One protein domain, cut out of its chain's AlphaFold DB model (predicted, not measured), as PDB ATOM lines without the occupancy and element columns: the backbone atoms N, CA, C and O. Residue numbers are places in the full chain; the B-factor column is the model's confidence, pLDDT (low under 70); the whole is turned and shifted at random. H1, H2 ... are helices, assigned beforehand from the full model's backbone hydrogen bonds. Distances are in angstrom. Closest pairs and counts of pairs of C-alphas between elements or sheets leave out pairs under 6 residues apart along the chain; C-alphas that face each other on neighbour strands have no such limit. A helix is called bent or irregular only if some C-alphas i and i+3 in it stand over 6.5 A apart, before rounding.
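What this domain is: This is residues 2 to 109 of the 112 residues of an uncharacterized protein of Pseudomonas syringae pv. spinaceae (UniProt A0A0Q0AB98). The long helix H3 is one side of an elongated body; H1 packs along it, and beyond its last residue the H4-H5 hairpin folds back steeply, H5 packing on H1. The 108 printed residues include five named helices, H1 to H5, and no named strand: all helix. The whole is compact, radius of gyration of the C-alphas 14.9 A, spanning 48 by 27 by 19 A.

Where its parts are: H1, residues 2 to 15, begins at C-alpha 2 (12.886, 34.631, 6.296). H2 is residues 18 to 21; H3, residues 25 to 52, is 41.1 A from first to last C-alpha. H4, residues 54 to 71, 26.1 A, is irregular, C-alphas 55 and 58 being 7.2 A apart, with a kink of 40 degrees near residue 61. H5, residues 97 to 108, ends at C-alpha 108 (27.178, 37.399, 16.308).

How they stand to each other: H1 touches H3, closest C-alphas Ala 3 and Phe 42, 5.0 A, at a shallow tilt of 30 degrees, opposite ways. Residues 27 to 31 of H3 touch H2, closest C-alphas Tyr 19 and Lys 28, 6.4 A. Residues 57 to 65 of H4 touch H5, closest C-alphas Leu 64 and Ile 100, 6.1 A. Every O i to N i+4 pair is within hydrogen-bond range in H3 and H5, 9 of 10 in H1, 9 of 14 in H4; H2 is too short for one.

The domain as a whole: The printed part has no cut. The H4 to H5 link is long; pLDDT is under 70 at residues 16 to 17 and 71 to 96.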
ATOM      1  N   PHE A   2      13.491  33.406   5.723       77.44
ATOM      2  CA  PHE A   2      12.886  34.631   6.296       77.44
ATOM      3  C   PHE A   2      13.856  35.768   6.690       77.44
ATOM      4  O   PHE A   2      13.819  36.826   6.092       77.44
ATOM      5  N   ALA A   3      14.800  35.573   7.621       81.19
ATOM      6  CA  ALA A   3      15.725  36.660   7.995       81.19
ATOM      7  C   ALA A   3      16.623  37.177   6.844       81.19
ATOM      8  O   ALA A   3      17.086  38.307   6.892       81.19
ATOM      9  N   TYR A   4      16.914  36.349   5.845       82.12
ATOM     10  CA  TYR A   4      17.636  36.760   4.643       82.12
ATOM     11  C   TYR A   4      16.723  37.603   3.745       82.12
ATOM     12  O   TYR A   4      17.033  38.765   3.505       82.12
ATOM     13  N   ASP A   5      15.564  37.062   3.376       80.50
ATOM     14  CA  ASP A   5      14.593  37.675   2.462       80.50
ATOM     15  C   ASP A   5      14.123  39.055   2.970       80.50
ATOM     16  O   ASP A   5      14.104  40.039   2.227       80.50
ATOM     17  N   GLU A   6      13.841  39.165   4.273       82.75
ATOM     18  CA  GLU A   6      13.431  40.421   4.921       82.75
ATOM     19  C   GLU A   6      14.548  41.477   4.881       82.75
ATOM     20  O   GLU A   6      14.323  42.660   4.620       82.75
ATOM     21  N   TYR A   7      15.797  41.057   5.108       82.94
ATOM     22  CA  TYR A   7      16.942  41.967   5.108       82.94
ATOM     23  C   TYR A   7      17.288  42.464   3.702       82.94
ATOM     24  O   TYR A   7      17.532  43.657   3.497       82.94
ATOM     25  N   VAL A   8      17.271  41.550   2.732       79.19
ATOM     26  CA  VAL A   8      17.414  41.849   1.305       79.19
ATOM     27  C   VAL A   8      16.328  42.834   0.871       79.19
ATOM     28  O   VAL A   8      16.616  43.795   0.150       79.19
ATOM     29  N   SER A   9      15.113  42.694   1.407       76.44
ATOM     30  CA  SER A   9      14.022  43.608   1.088       76.44
ATOM     31  C   SER A   9      14.224  45.026   1.608       76.44
ATOM     32  O   SER A   9      14.105  45.993   0.850       76.44
ATOM     33  N   VAL A  10      14.659  45.169   2.862       80.50
ATOM     34  CA  VAL A  10      15.038  46.472   3.435       80.50
ATOM     35  C   VAL A  10      16.112  47.168   2.593       80.50
ATOM     36  O   VAL A  10      16.026  48.375   2.350       80.50
ATOM     37  N   LYS A  11      17.142  46.429   2.163       79.25
ATOM     38  CA  LYS A  11      18.256  46.969   1.366       79.25
ATOM     39  C   LYS A  11      17.785  47.462   0.003       79.25
ATOM     40  O   LYS A  11      18.112  48.586  -0.377       79.25
ATOM     41  N   THR A  12      16.985  46.652  -0.679       75.19
ATOM     42  CA  THR A  12      16.485  46.936  -2.028       75.19
ATOM     43  C   THR A  12      15.595  48.176  -2.033       75.19
ATOM     44  O   THR A  12      15.887  49.148  -2.730       75.19
ATOM     45  N   TYR A  13      14.578  48.220  -1.167       74.88
ATOM     46  CA  TYR A  13      13.653  49.355  -1.102       74.88
ATOM     47  C   TYR A  13      14.321  50.665  -0.676       74.88
ATOM     48  O   TYR A  13      13.899  51.742  -1.090       74.88
ATOM     49  N   LYS A  14      15.366  50.603   0.156       75.69
ATOM     50  CA  LYS A  14      16.087  51.801   0.603       75.69
ATOM     51  C   LYS A  14      16.988  52.393  -0.483       75.69
ATOM     52  O   LYS A  14      17.253  53.595  -0.448       75.69
ATOM     53  N   LYS A  15      17.513  51.558  -1.380       71.75
ATOM     54  CA  LYS A  15      18.418  51.993  -2.448       71.75
ATOM     55  C   LYS A  15      17.664  52.698  -3.571       71.75
ATOM     56  O   LYS A  15      18.206  53.618  -4.179       71.75
ATOM     57  N   ASP A  16      16.442  52.262  -3.841       68.69
ATOM     58  CA  ASP A  16      15.738  52.698  -5.030       68.69
ATOM     59  C   ASP A  16      15.085  54.081  -4.853       68.69
ATOM     60  O   ASP A  16      14.176  54.289  -4.046       68.69
ATOM     61  N   ILE A  17      15.590  55.050  -5.617       66.81
ATOM     62  CA  ILE A  17      15.076  56.422  -5.681       66.81
ATOM     63  C   ILE A  17      13.900  56.553  -6.654       66.81
ATOM     64  O   ILE A  17      13.204  57.562  -6.609       66.81
ATOM     65  N   PHE A  18      13.635  55.536  -7.483       73.38
ATOM     66  CA  PHE A  18      12.524  55.502  -8.440       73.38
ATOM     67  C   PHE A  18      11.168  55.749  -7.774       73.38
ATOM     68  O   PHE A  18      10.273  56.351  -8.364       73.38
ATOM     69  N   TYR A  19      11.010  55.355  -6.507       74.56
ATOM     70  CA  TYR A  19       9.778  55.606  -5.763       74.56
ATOM     71  C   TYR A  19       9.451  57.099  -5.607       74.56
ATOM     72  O   TYR A  19       8.278  57.451  -5.458       74.56
ATOM     73  N   ASP A  20      10.456  57.980  -5.664       73.44
ATOM     74  CA  ASP A  20      10.252  59.430  -5.627       73.44
ATOM     75  C   ASP A  20       9.658  59.966  -6.945       73.44
ATOM     76  O   ASP A  20       8.926  60.961  -6.924       73.44
ATOM     77  N   ASP A  21       9.867  59.267  -8.065       78.06
ATOM     78  CA  ASP A  21       9.408  59.675  -9.400       78.06
ATOM     79  C   ASP A  21       7.914  59.402  -9.640       78.06
ATOM     80  O   ASP A  21       7.317  59.954 -10.566       78.06
ATOM     81  N   PHE A  22       7.251  58.633  -8.767       77.69
ATOM     82  CA  PHE A  22       5.792  58.440  -8.820       77.69
ATOM     83  C   PHE A  22       5.001  59.718  -8.498       77.69
ATOM     84  O   PHE A  22       3.784  59.756  -8.689       77.69
ATOM     85  N   GLY A  23       5.652  60.763  -7.972       74.25
ATOM     86  CA  GLY A  23       5.073  62.100  -7.793       74.25
ATOM     87  C   GLY A  23       3.984  62.221  -6.717       74.25
ATOM     88  O   GLY A  23       3.527  63.330  -6.436       74.25
ATOM     89  N   HIS A  24       3.573  61.118  -6.080       82.44
ATOM     90  CA  HIS A  24       2.534  61.119  -5.053       82.44
ATOM     91  C   HIS A  24       3.131  61.014  -3.635       82.44
ATOM     92  O   HIS A  24       3.720  59.988  -3.287       82.44
ATOM     93  N   PRO A  25       2.921  62.000  -2.739       78.75
ATOM     94  CA  PRO A  25       3.551  62.014  -1.414       78.75
ATOM     95  C   PRO A  25       3.155  60.819  -0.530       78.75
ATOM     96  O   PRO A  25       3.982  60.313   0.230       78.75
ATOM     97  N   ASN A  26       1.923  60.308  -0.660       85.31
ATOM     98  CA  ASN A  26       1.498  59.111   0.081       85.31
ATOM     99  C   ASN A  26       2.214  57.834  -0.373       85.31
ATOM    100  O   ASN A  26       2.352  56.918   0.429       85.31
ATOM    101  N   PHE A  27       2.685  57.769  -1.622       83.75
ATOM    102  CA  PHE A  27       3.407  56.599  -2.112       83.75
ATOM    103  C   PHE A  27       4.776  56.495  -1.430       83.75
ATOM    104  O   PHE A  27       5.123  55.452  -0.885       83.75
ATOM    105  N   LYS A  28       5.481  57.625  -1.300       80.56
ATOM    106  CA  LYS A  28       6.728  57.711  -0.527       80.56
ATOM    107  C   LYS A  28       6.539  57.350   0.947       80.56
ATOM    108  O   LYS A  28       7.388  56.682   1.535       80.56
ATOM    109  N   LEU A  29       5.447  57.803   1.568       85.44
ATOM    110  CA  LEU A  29       5.129  57.429   2.950       85.44
ATOM    111  C   LEU A  29       4.874  55.923   3.072       85.44
ATOM    112  O   LEU A  29       5.351  55.292   4.010       85.44
ATOM    113  N   TRP A  30       4.152  55.352   2.115       87.62
ATOM    114  CA  TRP A  30       3.851  53.932   2.105       87.62
ATOM    115  C   TRP A  30       5.108  53.069   1.907       87.62
ATOM    116  O   TRP A  30       5.303  52.146   2.690       87.62
ATOM    117  N   ILE A  31       6.023  53.428   0.996       84.81
ATOM    118  CA  ILE A  31       7.327  52.746   0.853       84.81
ATOM    119  C   ILE A  31       8.144  52.818   2.150       84.81
ATOM    120  O   ILE A  31       8.739  51.829   2.569       84.81
ATOM    121  N   LYS A  32       8.150  53.966   2.839       85.06
ATOM    122  CA  LYS A  32       8.829  54.084   4.141       85.06
ATOM    123  C   LYS A  32       8.246  53.146   5.195       85.06
ATOM    124  O   LYS A  32       9.009  52.579   5.970       85.06
ATOM    125  N   ASN A  33       6.923  53.008   5.232       89.06
ATOM    126  CA  ASN A  33       6.261  52.094   6.158       89.06
ATOM    127  C   ASN A  33       6.560  50.635   5.798       89.06
ATOM    128  O   ASN A  33       6.898  49.871   6.689       89.06
ATOM    129  N   LEU A  34       6.557  50.288   4.508       87.56
ATOM    130  CA  LEU A  34       6.949  48.960   4.034       87.56
ATOM    131  C   LEU A  34       8.378  48.603   4.480       87.56
ATOM    132  O   LEU A  34       8.590  47.561   5.083       87.56
ATOM    133  N   ILE A  35       9.349  49.504   4.284       85.38
ATOM    134  CA  ILE A  35      10.731  49.313   4.768       85.38
ATOM    135  C   ILE A  35      10.772  49.094   6.288       85.38
ATOM    136  O   ILE A  35      11.580  48.304   6.780       85.38
ATOM    137  N   ALA A  36       9.948  49.825   7.043       86.62
ATOM    138  CA  ALA A  36       9.887  49.685   8.493       86.62
ATOM    139  C   ALA A  36       9.319  48.320   8.911       86.62
ATOM    140  O   ALA A  36       9.848  47.720   9.847       86.62
ATOM    141  N   ASP A  37       8.306  47.822   8.202       87.75
ATOM    142  CA  ASP A  37       7.700  46.516   8.455       87.75
ATOM    143  C   ASP A  37       8.710  45.381   8.208       87.75
ATOM    144  O   ASP A  37       8.950  44.585   9.121       87.75
ATOM    145  N   GLU A  38       9.428  45.379   7.078       85.31
ATOM    146  CA  GLU A  38      10.445  44.342   6.808       85.31
ATOM    147  C   GLU A  38      11.617  44.406   7.802       85.31
ATOM    148  O   GLU A  38      12.149  43.387   8.254       85.31
ATOM    149  N   ALA A  39      11.995  45.608   8.252       86.31
ATOM    150  CA  ALA A  39      13.001  45.758   9.304       86.31
ATOM    151  C   ALA A  39      12.532  45.166  10.649       86.31
ATOM    152  O   ALA A  39      13.338  44.582  11.385       86.31
ATOM    153  N   ILE A  40      11.240  45.292  10.974       90.19
ATOM    154  CA  ILE A  40      10.634  44.668  12.156       90.19
ATOM    155  C   ILE A  40      10.616  43.142  11.998       90.19
ATOM    156  O   ILE A  40      11.000  42.438  12.937       90.19
ATOM    157  N   HIS A  41      10.229  42.620  10.832       88.19
ATOM    158  CA  HIS A  41      10.242  41.184  10.544       88.19
ATOM    159  C   HIS A  41      11.643  40.587  10.694       88.19
ATOM    160  O   HIS A  41      11.831  39.622  11.445       88.19
ATOM    161  N   PHE A  42      12.652  41.223  10.093       88.62
ATOM    162  CA  PHE A  42      14.050  40.836  10.252       88.62
ATOM    163  C   PHE A  42      14.483  40.828  11.725       88.62
ATOM    164  O   PHE A  42      15.043  39.842  12.219       88.62
ATOM    165  N   GLY A  43      14.192  41.907  12.458       88.69
ATOM    166  CA  GLY A  43      14.528  42.022  13.877       88.69
ATOM    167  C   GLY A  43      13.892  40.918  14.727       88.69
ATOM    168  O   GLY A  43      14.552  40.336  15.594       88.69
ATOM    169  N   ASN A  44      12.634  40.576  14.444       90.81
ATOM    170  CA  ASN A  44      11.919  39.493  15.112       90.81
ATOM    171  C   ASN A  44      12.541  38.126  14.806       90.81
ATOM    172  O   ASN A  44      12.762  37.339  15.731       90.81
ATOM    173  N   ALA A  45      12.893  37.856  13.549       89.88
ATOM    174  CA  ALA A  45      13.558  36.616  13.158       89.88
ATOM    175  C   ALA A  45      14.923  36.462  13.854       89.88
ATOM    176  O   ALA A  45      15.208  35.417  14.445       89.88
ATOM    177  N   VAL A  46      15.738  37.524  13.882       90.62
ATOM    178  CA  VAL A  46      17.018  37.551  14.613       90.62
ATOM    179  C   VAL A  46      16.814  37.284  16.103       90.62
ATOM    180  O   VAL A  46      17.561  36.503  16.698       90.62
ATOM    181  N   LYS A  47      15.801  37.906  16.718       91.69
ATOM    182  CA  LYS A  47      15.477  37.694  18.132       91.69
ATOM    183  C   LYS A  47      15.131  36.230  18.401       91.69
ATOM    184  O   LYS A  47      15.701  35.643  19.315       91.69
ATOM    185  N   ILE A  48      14.272  35.622  17.582       91.88
ATOM    186  CA  ILE A  48      13.899  34.205  17.704       91.88
ATOM    187  C   ILE A  48      15.136  33.304  17.593       91.88
ATOM    188  O   ILE A  48      15.338  32.436  18.443       91.88
ATOM    189  N   LEU A  49      15.998  33.532  16.597       90.31
ATOM    190  CA  LEU A  49      17.219  32.743  16.399       90.31
ATOM    191  C   LEU A  49      18.160  32.832  17.605       90.31
ATOM    192  O   LEU A  49      18.640  31.807  18.089       90.31
ATOM    193  N   LYS A  50      18.382  34.039  18.133       90.12
ATOM    194  CA  LYS A  50      19.238  34.254  19.308       90.12
ATOM    195  C   LYS A  50      18.659  33.660  20.585       90.12
ATOM    196  O   LYS A  50      19.413  33.128  21.393       90.12
ATOM    197  N   THR A  51      17.346  33.756  20.781       92.62
ATOM    198  CA  THR A  51      16.689  33.271  21.999       92.62
ATOM    199  C   THR A  51      16.589  31.750  22.023       92.62
ATOM    200  O   THR A  51      16.898  31.140  23.043       92.62
ATOM    201  N   TYR A  52      16.178  31.127  20.918       92.94
ATOM    202  CA  TYR A  52      15.820  29.705  20.908       92.94
ATOM    203  C   TYR A  52      16.882  28.802  20.277       92.94
ATOM    204  O   TYR A  52      16.955  27.620  20.611       92.94
ATOM    205  N   TYR A  53      17.748  29.342  19.416       91.56
ATOM    206  CA  TYR A  53      18.757  28.564  18.691       91.56
ATOM    207  C   TYR A  53      20.194  29.113  18.812       91.56
ATOM    208  O   TYR A  53      20.957  29.015  17.847       91.56
ATOM    209  N   PRO A  54      20.643  29.626  19.981       90.88
ATOM    210  CA  PRO A  54      21.960  30.262  20.105       90.88
ATOM    211  C   PRO A  54      23.126  29.320  19.761       90.88
ATOM    212  O   PRO A  54      24.134  29.742  19.201       90.88
ATOM    213  N   HIS A  55      22.979  28.022  20.043       90.31
ATOM    214  CA  HIS A  55      23.997  27.000  19.780       90.31
ATOM    215  C   HIS A  55      24.167  26.663  18.286       90.31
ATOM    216  O   HIS A  55      25.184  26.079  17.906       90.31
ATOM    217  N   ARG A  56      23.191  27.041  17.449       91.31
ATOM    218  CA  ARG A  56      23.188  26.805  15.997       91.31
ATOM    219  C   ARG A  56      23.547  28.043  15.186       91.31
ATOM    220  O   ARG A  56      23.653  27.948  13.973       91.31
ATOM    221  N   LEU A  57      23.792  29.194  15.820       89.25
ATOM    222  CA  LEU A  57      24.155  30.423  15.099       89.25
ATOM    223  C   LEU A  57      25.431  30.265  14.257       89.25
ATOM    224  O   LEU A  57      25.548  30.887  13.209       89.25
ATOM    225  N   LYS A  58      26.342  29.367  14.653       88.56
ATOM    226  CA  LYS A  58      27.528  28.991  13.863       88.56
ATOM    227  C   LYS A  58      27.202  28.349  12.507       88.56
ATOM    228  O   LYS A  58      28.039  28.361  11.617       88.56
ATOM    229  N   GLU A  59      26.012  27.771  12.355       91.31
ATOM    230  CA  GLU A  59      25.544  27.170  11.101       91.31
ATOM    231  C   GLU A  59      24.942  28.225  10.159       91.31
ATOM    232  O   GLU A  59      24.749  27.945   8.978       91.31
ATOM    233  N   ALA A  60      24.642  29.429  10.666       88.06
ATOM    234  CA  ALA A  60      23.896  30.444   9.930       88.06
ATOM    235  C   ALA A  60      24.587  30.837   8.623       88.06
ATOM    236  O   ALA A  60      23.926  30.897   7.596       88.06
ATOM    237  N   GLU A  61      25.906  31.036   8.639       88.56
ATOM    238  CA  GLU A  61      26.653  31.391   7.430       88.56
ATOM    239  C   GLU A  61      26.492  30.334   6.328       88.56
ATOM    240  O   GLU A  61      26.159  30.674   5.198       88.56
ATOM    241  N   GLY A  62      26.656  29.048   6.658       86.88
ATOM    242  CA  GLY A  62      26.516  27.961   5.685       86.88
ATOM    243  C   GLY A  62      25.103  27.856   5.108       86.88
ATOM    244  O   GLY A  62      24.938  27.634   3.913       86.88
ATOM    245  N   VAL A  63      24.080  28.072   5.939       87.75
ATOM    246  CA  VAL A  63      22.679  28.090   5.487       87.75
ATOM    247  C   VAL A  63      22.402  29.289   4.583       87.75
ATOM    248  O   VAL A  63      21.715  29.142   3.579       87.75
ATOM    249  N   LEU A  64      22.926  30.469   4.918       86.06
ATOM    250  CA  LEU A  64      22.746  31.677   4.115       86.06
ATOM    251  C   LEU A  64      23.454  31.569   2.758       86.06
ATOM    252  O   LEU A  64      22.885  31.980   1.753       86.06
ATOM    253  N   ARG A  65      24.641  30.951   2.714       84.69
ATOM    254  CA  ARG A  65      25.338  30.625   1.459       84.69
ATOM    255  C   ARG A  65      24.522  29.671   0.591       84.69
ATOM    256  O   ARG A  65      24.331  29.954  -0.578       84.69
ATOM    257  N   LEU A  66      23.959  28.615   1.183       85.25
ATOM    258  CA  LEU A  66      23.089  27.686   0.457       85.25
ATOM    259  C   LEU A  66      21.857  28.386  -0.137       85.25
ATOM    260  O   LEU A  66      21.432  28.042  -1.231       85.25
ATOM    261  N   ILE A  67      21.270  29.345   0.584       81.00
ATOM    262  CA  ILE A  67      20.132  30.128   0.081       81.00
ATOM    263  C   ILE A  67      20.562  30.987  -1.109       81.00
ATOM    264  O   ILE A  67      19.919  30.914  -2.149       81.00
ATOM    265  N   ALA A  68      21.674  31.716  -0.988       75.94
ATOM    266  CA  ALA A  68      22.200  32.526  -2.085       75.94
ATOM    267  C   ALA A  68      22.532  31.672  -3.326       75.94
ATOM    268  O   ALA A  68      22.161  32.034  -4.437       75.94
ATOM    269  N   ASP A  69      23.144  30.498  -3.138       76.69
ATOM    270  CA  ASP A  69      23.453  29.565  -4.229       76.69
ATOM    271  C   ASP A  69      22.185  29.052  -4.941       76.69
ATOM    272  O   ASP A  69      22.210  28.782  -6.142       76.69
ATOM    273  N   LEU A  70      21.074  28.894  -4.210       75.19
ATOM    274  CA  LEU A  70      19.786  28.464  -4.767       75.19
ATOM    275  C   LEU A  70      19.059  29.583  -5.522       75.19
ATOM    276  O   LEU A  70      18.294  29.290  -6.440       75.19
ATOM    277  N   GLU A  71      19.268  30.836  -5.130       67.69
ATOM    278  CA  GLU A  71      18.636  32.001  -5.754       67.69
ATOM    279  C   GLU A  71      19.382  32.483  -7.006       67.69
ATOM    280  O   GLU A  71      18.769  33.110  -7.868       67.69
ATOM    281  N   GLY A  72      20.652  32.096  -7.166       62.53
ATOM    282  CA  GLY A  72      21.506  32.502  -8.283       62.53
ATOM    283  C   GLY A  72      22.099  33.903  -8.097       62.53
ATOM    284  O   GLY A  72      21.867  34.563  -7.088       62.53
ATOM    285  N   ASP A  73      22.886  34.365  -9.077       54.56
ATOM    286  CA  ASP A  73      23.534  35.691  -9.016       54.56
ATOM    287  C   ASP A  73      22.524  36.855  -9.085       54.56
ATOM    288  O   ASP A  73      22.803  37.942  -8.580       54.56
ATOM    289  N   ASP A  74      21.344  36.611  -9.666       54.78
ATOM    290  CA  ASP A  74      20.244  37.569  -9.772       54.78
ATOM    291  C   ASP A  74      19.110  37.147  -8.826       54.78
ATOM    292  O   ASP A  74      18.313  36.264  -9.145       54.78
ATOM    293  N   TYR A  75      19.003  37.785  -7.660       58.06
ATOM    294  CA  TYR A  75      17.893  37.548  -6.734       58.06
ATOM    295  C   TYR A  75      16.564  37.992  -7.373       58.06
ATOM    296  O   TYR A  75      16.341  39.185  -7.587       58.06
ATOM    297  N   LYS A  76      15.676  37.036  -7.687       55.31
ATOM    298  CA  LYS A  76      14.440  37.279  -8.464       55.31
ATOM    299  C   LYS A  76      13.118  37.217  -7.685       55.31
ATOM    300  O   LYS A  76      12.079  37.449  -8.289       55.31
ATOM    301  N   ASN A  77      13.099  36.897  -6.387       53.00
ATOM    302  CA  ASN A  77      11.841  36.542  -5.708       53.00
ATOM    303  C   ASN A  77      11.282  37.604  -4.741       53.00
ATOM    304  O   ASN A  77      11.944  38.058  -3.814       53.00
ATOM    305  N   THR A  78       9.977  37.859  -4.904       50.72
ATOM    306  CA  THR A  78       9.033  38.514  -3.970       50.72
ATOM    307  C   THR A  78       9.285  39.983  -3.652       50.72
ATOM    308  O   THR A  78       9.124  40.428  -2.519       50.72
ATOM    309  N   PHE A  79       9.612  40.766  -4.673       59.16
ATOM    310  CA  PHE A  79       9.615  42.212  -4.536       59.16
ATOM    311  C   PHE A  79       8.280  42.842  -4.875       59.16
ATOM    312  O   PHE A  79       7.534  42.363  -5.731       59.16
ATOM    313  N   LEU A  80       7.996  43.955  -4.200       56.78
ATOM    314  CA  LEU A  80       6.930  44.849  -4.592       56.78
ATOM    315  C   LEU A  80       7.057  45.141  -6.097       56.78
ATOM    316  O   LEU A  80       8.054  45.714  -6.527       56.78
ATOM    317  N   PHE A  81       6.033  44.713  -6.847       56.03
ATOM    318  CA  PHE A  81       5.875  44.779  -8.307       56.03
ATOM    319  C   PHE A  81       6.662  43.790  -9.195       56.03
ATOM    320  O   PHE A  81       6.623  43.965 -10.412       56.03
ATOM    321  N   ASP A  82       7.286  42.741  -8.644       54.84
ATOM    322  CA  ASP A  82       7.882  41.631  -9.424       54.84
ATOM    323  C   ASP A  82       8.709  42.128 -10.631       54.84
ATOM    324  O   ASP A  82       8.438  41.841 -11.802       54.84
ATOM    325  N   HIS A  83       9.633  43.047 -10.350       54.75
ATOM    326  CA  HIS A  83      10.239  43.878 -11.377       54.75
ATOM    327  C   HIS A  83      11.514  43.256 -11.962       54.75
ATOM    328  O   HIS A  83      12.618  43.487 -11.475       54.75
ATOM    329  N   ASP A  84      11.366  42.568 -13.095       52.53
ATOM    330  CA  ASP A  84      12.446  42.147 -14.009       52.53
ATOM    331  C   ASP A  84      13.007  43.371 -14.790       52.53
ATOM    332  O   ASP A  84      13.034  43.413 -16.021       52.53
ATOM    333  N   GLY A  85      13.361  44.445 -14.070       52.31
ATOM    334  CA  GLY A  85      13.773  45.744 -14.617       52.31
ATOM    335  C   GLY A  85      15.158  46.193 -14.127       52.31
ATOM    336  O   GLY A  85      15.539  45.900 -12.996       52.31
ATOM    337  N   PRO A  86      15.917  46.970 -14.927       56.03
ATOM    338  CA  PRO A  86      17.328  47.294 -14.662       56.03
ATOM    339  C   PRO A  86      17.573  48.146 -13.405       56.03
ATOM    340  O   PRO A  86      18.711  48.268 -12.967       56.03
ATOM    341  N   HIS A  87      16.524  48.735 -12.827       53.47
ATOM    342  CA  HIS A  87      16.592  49.530 -11.596       53.47
ATOM    343  C   HIS A  87      16.574  48.673 -10.318       53.47
ATOM    344  O   HIS A  87      17.000  49.144  -9.267       53.47
ATOM    345  N   PHE A  88      16.131  47.416 -10.425       52.34
ATOM    346  CA  PHE A  88      15.931  46.496  -9.298       52.34
ATOM    347  C   PHE A  88      17.049  45.464  -9.160       52.34
ATOM    348  O   PHE A  88      17.103  44.732  -8.175       52.34
ATOM    349  N   LEU A  89      17.966  45.430 -10.128       53.81
ATOM    350  CA  LEU A  89      19.147  44.583 -10.085       53.81
ATOM    351  C   LEU A  89      20.142  45.183  -9.086       53.81
ATOM    352  O   LEU A  89      20.930  46.076  -9.409       53.81
ATOM    353  N   LEU A  90      20.094  44.700  -7.846       55.03
ATOM    354  CA  LEU A  90      21.270  44.752  -6.989       55.03
ATOM    355  C   LEU A  90      22.337  43.883  -7.650       55.03
ATOM    356  O   LEU A  90      22.084  42.726  -7.978       55.03
ATOM    357  N   ASN A  91      23.509  44.455  -7.898       56.56
ATOM    358  CA  ASN A  91      24.590  43.686  -8.497       56.56
ATOM    359  C   ASN A  91      25.149  42.686  -7.469       56.56
ATOM    360  O   ASN A  91      24.966  42.829  -6.258       56.56
ATOM    361  N   SER A  92      25.858  41.666  -7.943       56.19
ATOM    362  CA  SER A  92      26.453  40.619  -7.103       56.19
ATOM    363  C   SER A  92      27.516  41.132  -6.113       56.19
ATOM    364  O   SER A  92      27.917  40.399  -5.213       56.19
ATOM    365  N   GLU A  93      27.938  42.399  -6.227       54.38
ATOM    366  CA  GLU A  93      28.774  43.094  -5.238       54.38
ATOM    367  C   GLU A  93      27.964  43.698  -4.073       54.38
ATOM    368  O   GLU A  93      28.513  43.931  -3.000       54.38
ATOM    369  N   GLU A  94      26.664  43.943  -4.253       57.19
ATOM    370  CA  GLU A  94      25.746  44.480  -3.236       57.19
ATOM    371  C   GLU A  94      24.845  43.402  -2.614       57.19
ATOM    372  O   GLU A  94      24.258  43.618  -1.550       57.19
ATOM    373  N   MET A  95      24.754  42.244  -3.271       63.41
ATOM    374  CA  MET A  95      24.007  41.058  -2.857       63.41
ATOM    375  C   MET A  95      24.934  39.867  -2.582       63.41
ATOM    376  O   MET A  95      26.159  39.975  -2.616       63.41
ATOM    377  N   GLY A  96      24.362  38.722  -2.204       68.94
ATOM    378  CA  GLY A  96      25.141  37.519  -1.910       68.94
ATOM    379  C   GLY A  96      26.023  37.691  -0.670       68.94
ATOM    380  O   GLY A  96      25.512  37.869   0.438       68.94
ATOM    381  N   ASN A  97      27.348  37.635  -0.839       72.06
ATOM    382  CA  ASN A  97      28.308  37.595   0.273       72.06
ATOM    383  C   ASN A  97      28.201  38.793   1.228       72.06
ATOM    384  O   ASN A  97      28.289  38.594   2.436       72.06
ATOM    385  N   VAL A  98      27.950  40.006   0.722       78.69
ATOM    386  CA  VAL A  98      27.854  41.210   1.570       78.69
ATOM    387  C   VAL A  98      26.673  41.114   2.534       78.69
ATOM    388  O   VAL A  98      26.825  41.329   3.738       78.69
ATOM    389  N   VAL A  99      25.503  40.715   2.033       79.88
ATOM    390  CA  VAL A  99      24.307  40.512   2.861       79.88
ATOM    391  C   VAL A  99      24.523  39.383   3.870       79.88
ATOM    392  O   VAL A  99      24.148  39.511   5.038       79.88
ATOM    393  N   ILE A 100      25.163  38.291   3.445       84.31
ATOM    394  CA  ILE A 100      25.491  37.167   4.328       84.31
ATOM    395  C   ILE A 100      26.379  37.645   5.482       84.31
ATOM    396  O   ILE A 100      26.064  37.381   6.644       84.31
ATOM    397  N   GLU A 101      27.450  38.382   5.190       86.12
ATOM    398  CA  GLU A 101      28.376  38.913   6.193       86.12
ATOM    399  C   GLU A 101      27.694  39.879   7.168       86.12
ATOM    400  O   GLU A 101      27.928  39.813   8.381       86.12
ATOM    401  N   GLU A 102      26.810  40.747   6.675       88.19
ATOM    402  CA  GLU A 102      26.048  41.674   7.511       88.19
ATOM    403  C   GLU A 102      25.090  40.932   8.451       88.19
ATOM    404  O   GLU A 102      25.082  41.202   9.659       88.19
ATOM    405  N   ILE A 103      24.331  39.954   7.944       86.88
ATOM    406  CA  ILE A 103      23.419  39.141   8.762       86.88
ATOM    407  C   ILE A 103      24.210  38.333   9.794       86.88
ATOM    408  O   ILE A 103      23.860  38.344  10.977       86.88
ATOM    409  N   VAL A 104      25.304  37.678   9.396       89.31
ATOM    410  CA  VAL A 104      26.180  36.925  10.310       89.31
ATOM    411  C   VAL A 104      26.753  37.843  11.391       89.31
ATOM    412  O   VAL A 104      26.736  37.499  12.575       89.31
ATOM    413  N   THR A 105      27.184  39.050  11.029       90.44
ATOM    414  CA  THR A 105      27.656  40.056  11.988       90.44
ATOM    415  C   THR A 105      26.555  40.444  12.975       90.44
ATOM    416  O   THR A 105      26.797  40.520  14.183       90.44
ATOM    417  N   ILE A 106      25.327  40.661  12.499       89.50
ATOM    418  CA  ILE A 106      24.170  40.982  13.348       89.50
ATOM    419  C   ILE A 106      23.854  39.821  14.297       89.50
ATOM    420  O   ILE A 106      23.598  40.052  15.484       89.50
ATOM    421  N   LEU A 107      23.914  38.578  13.820       88.31
ATOM    422  CA  LEU A 107      23.700  37.380  14.631       88.31
ATOM    423  C   LEU A 107      24.797  37.190  15.690       88.31
ATOM    424  O   LEU A 107      24.484  36.804  16.815       88.31
ATOM    425  N   ASN A 108      26.046  37.540  15.386       86.12
ATOM    426  CA  ASN A 108      27.178  37.399  16.308       86.12
ATOM    427  C   ASN A 108      27.329  38.560  17.304       86.12
ATOM    428  O   ASN A 108      27.954  38.392  18.355       86.12
ATOM    429  N   LYS A 109      26.742  39.733  17.031       85.88
ATOM    430  CA  LYS A 109      26.695  40.832  18.006       85.88
ATOM    431  C   LYS A 109      25.956  40.377  19.266       85.88
ATOM    432  O   LYS A 109      24.781  40.007  19.206       85.88
TER     433      LYS A 109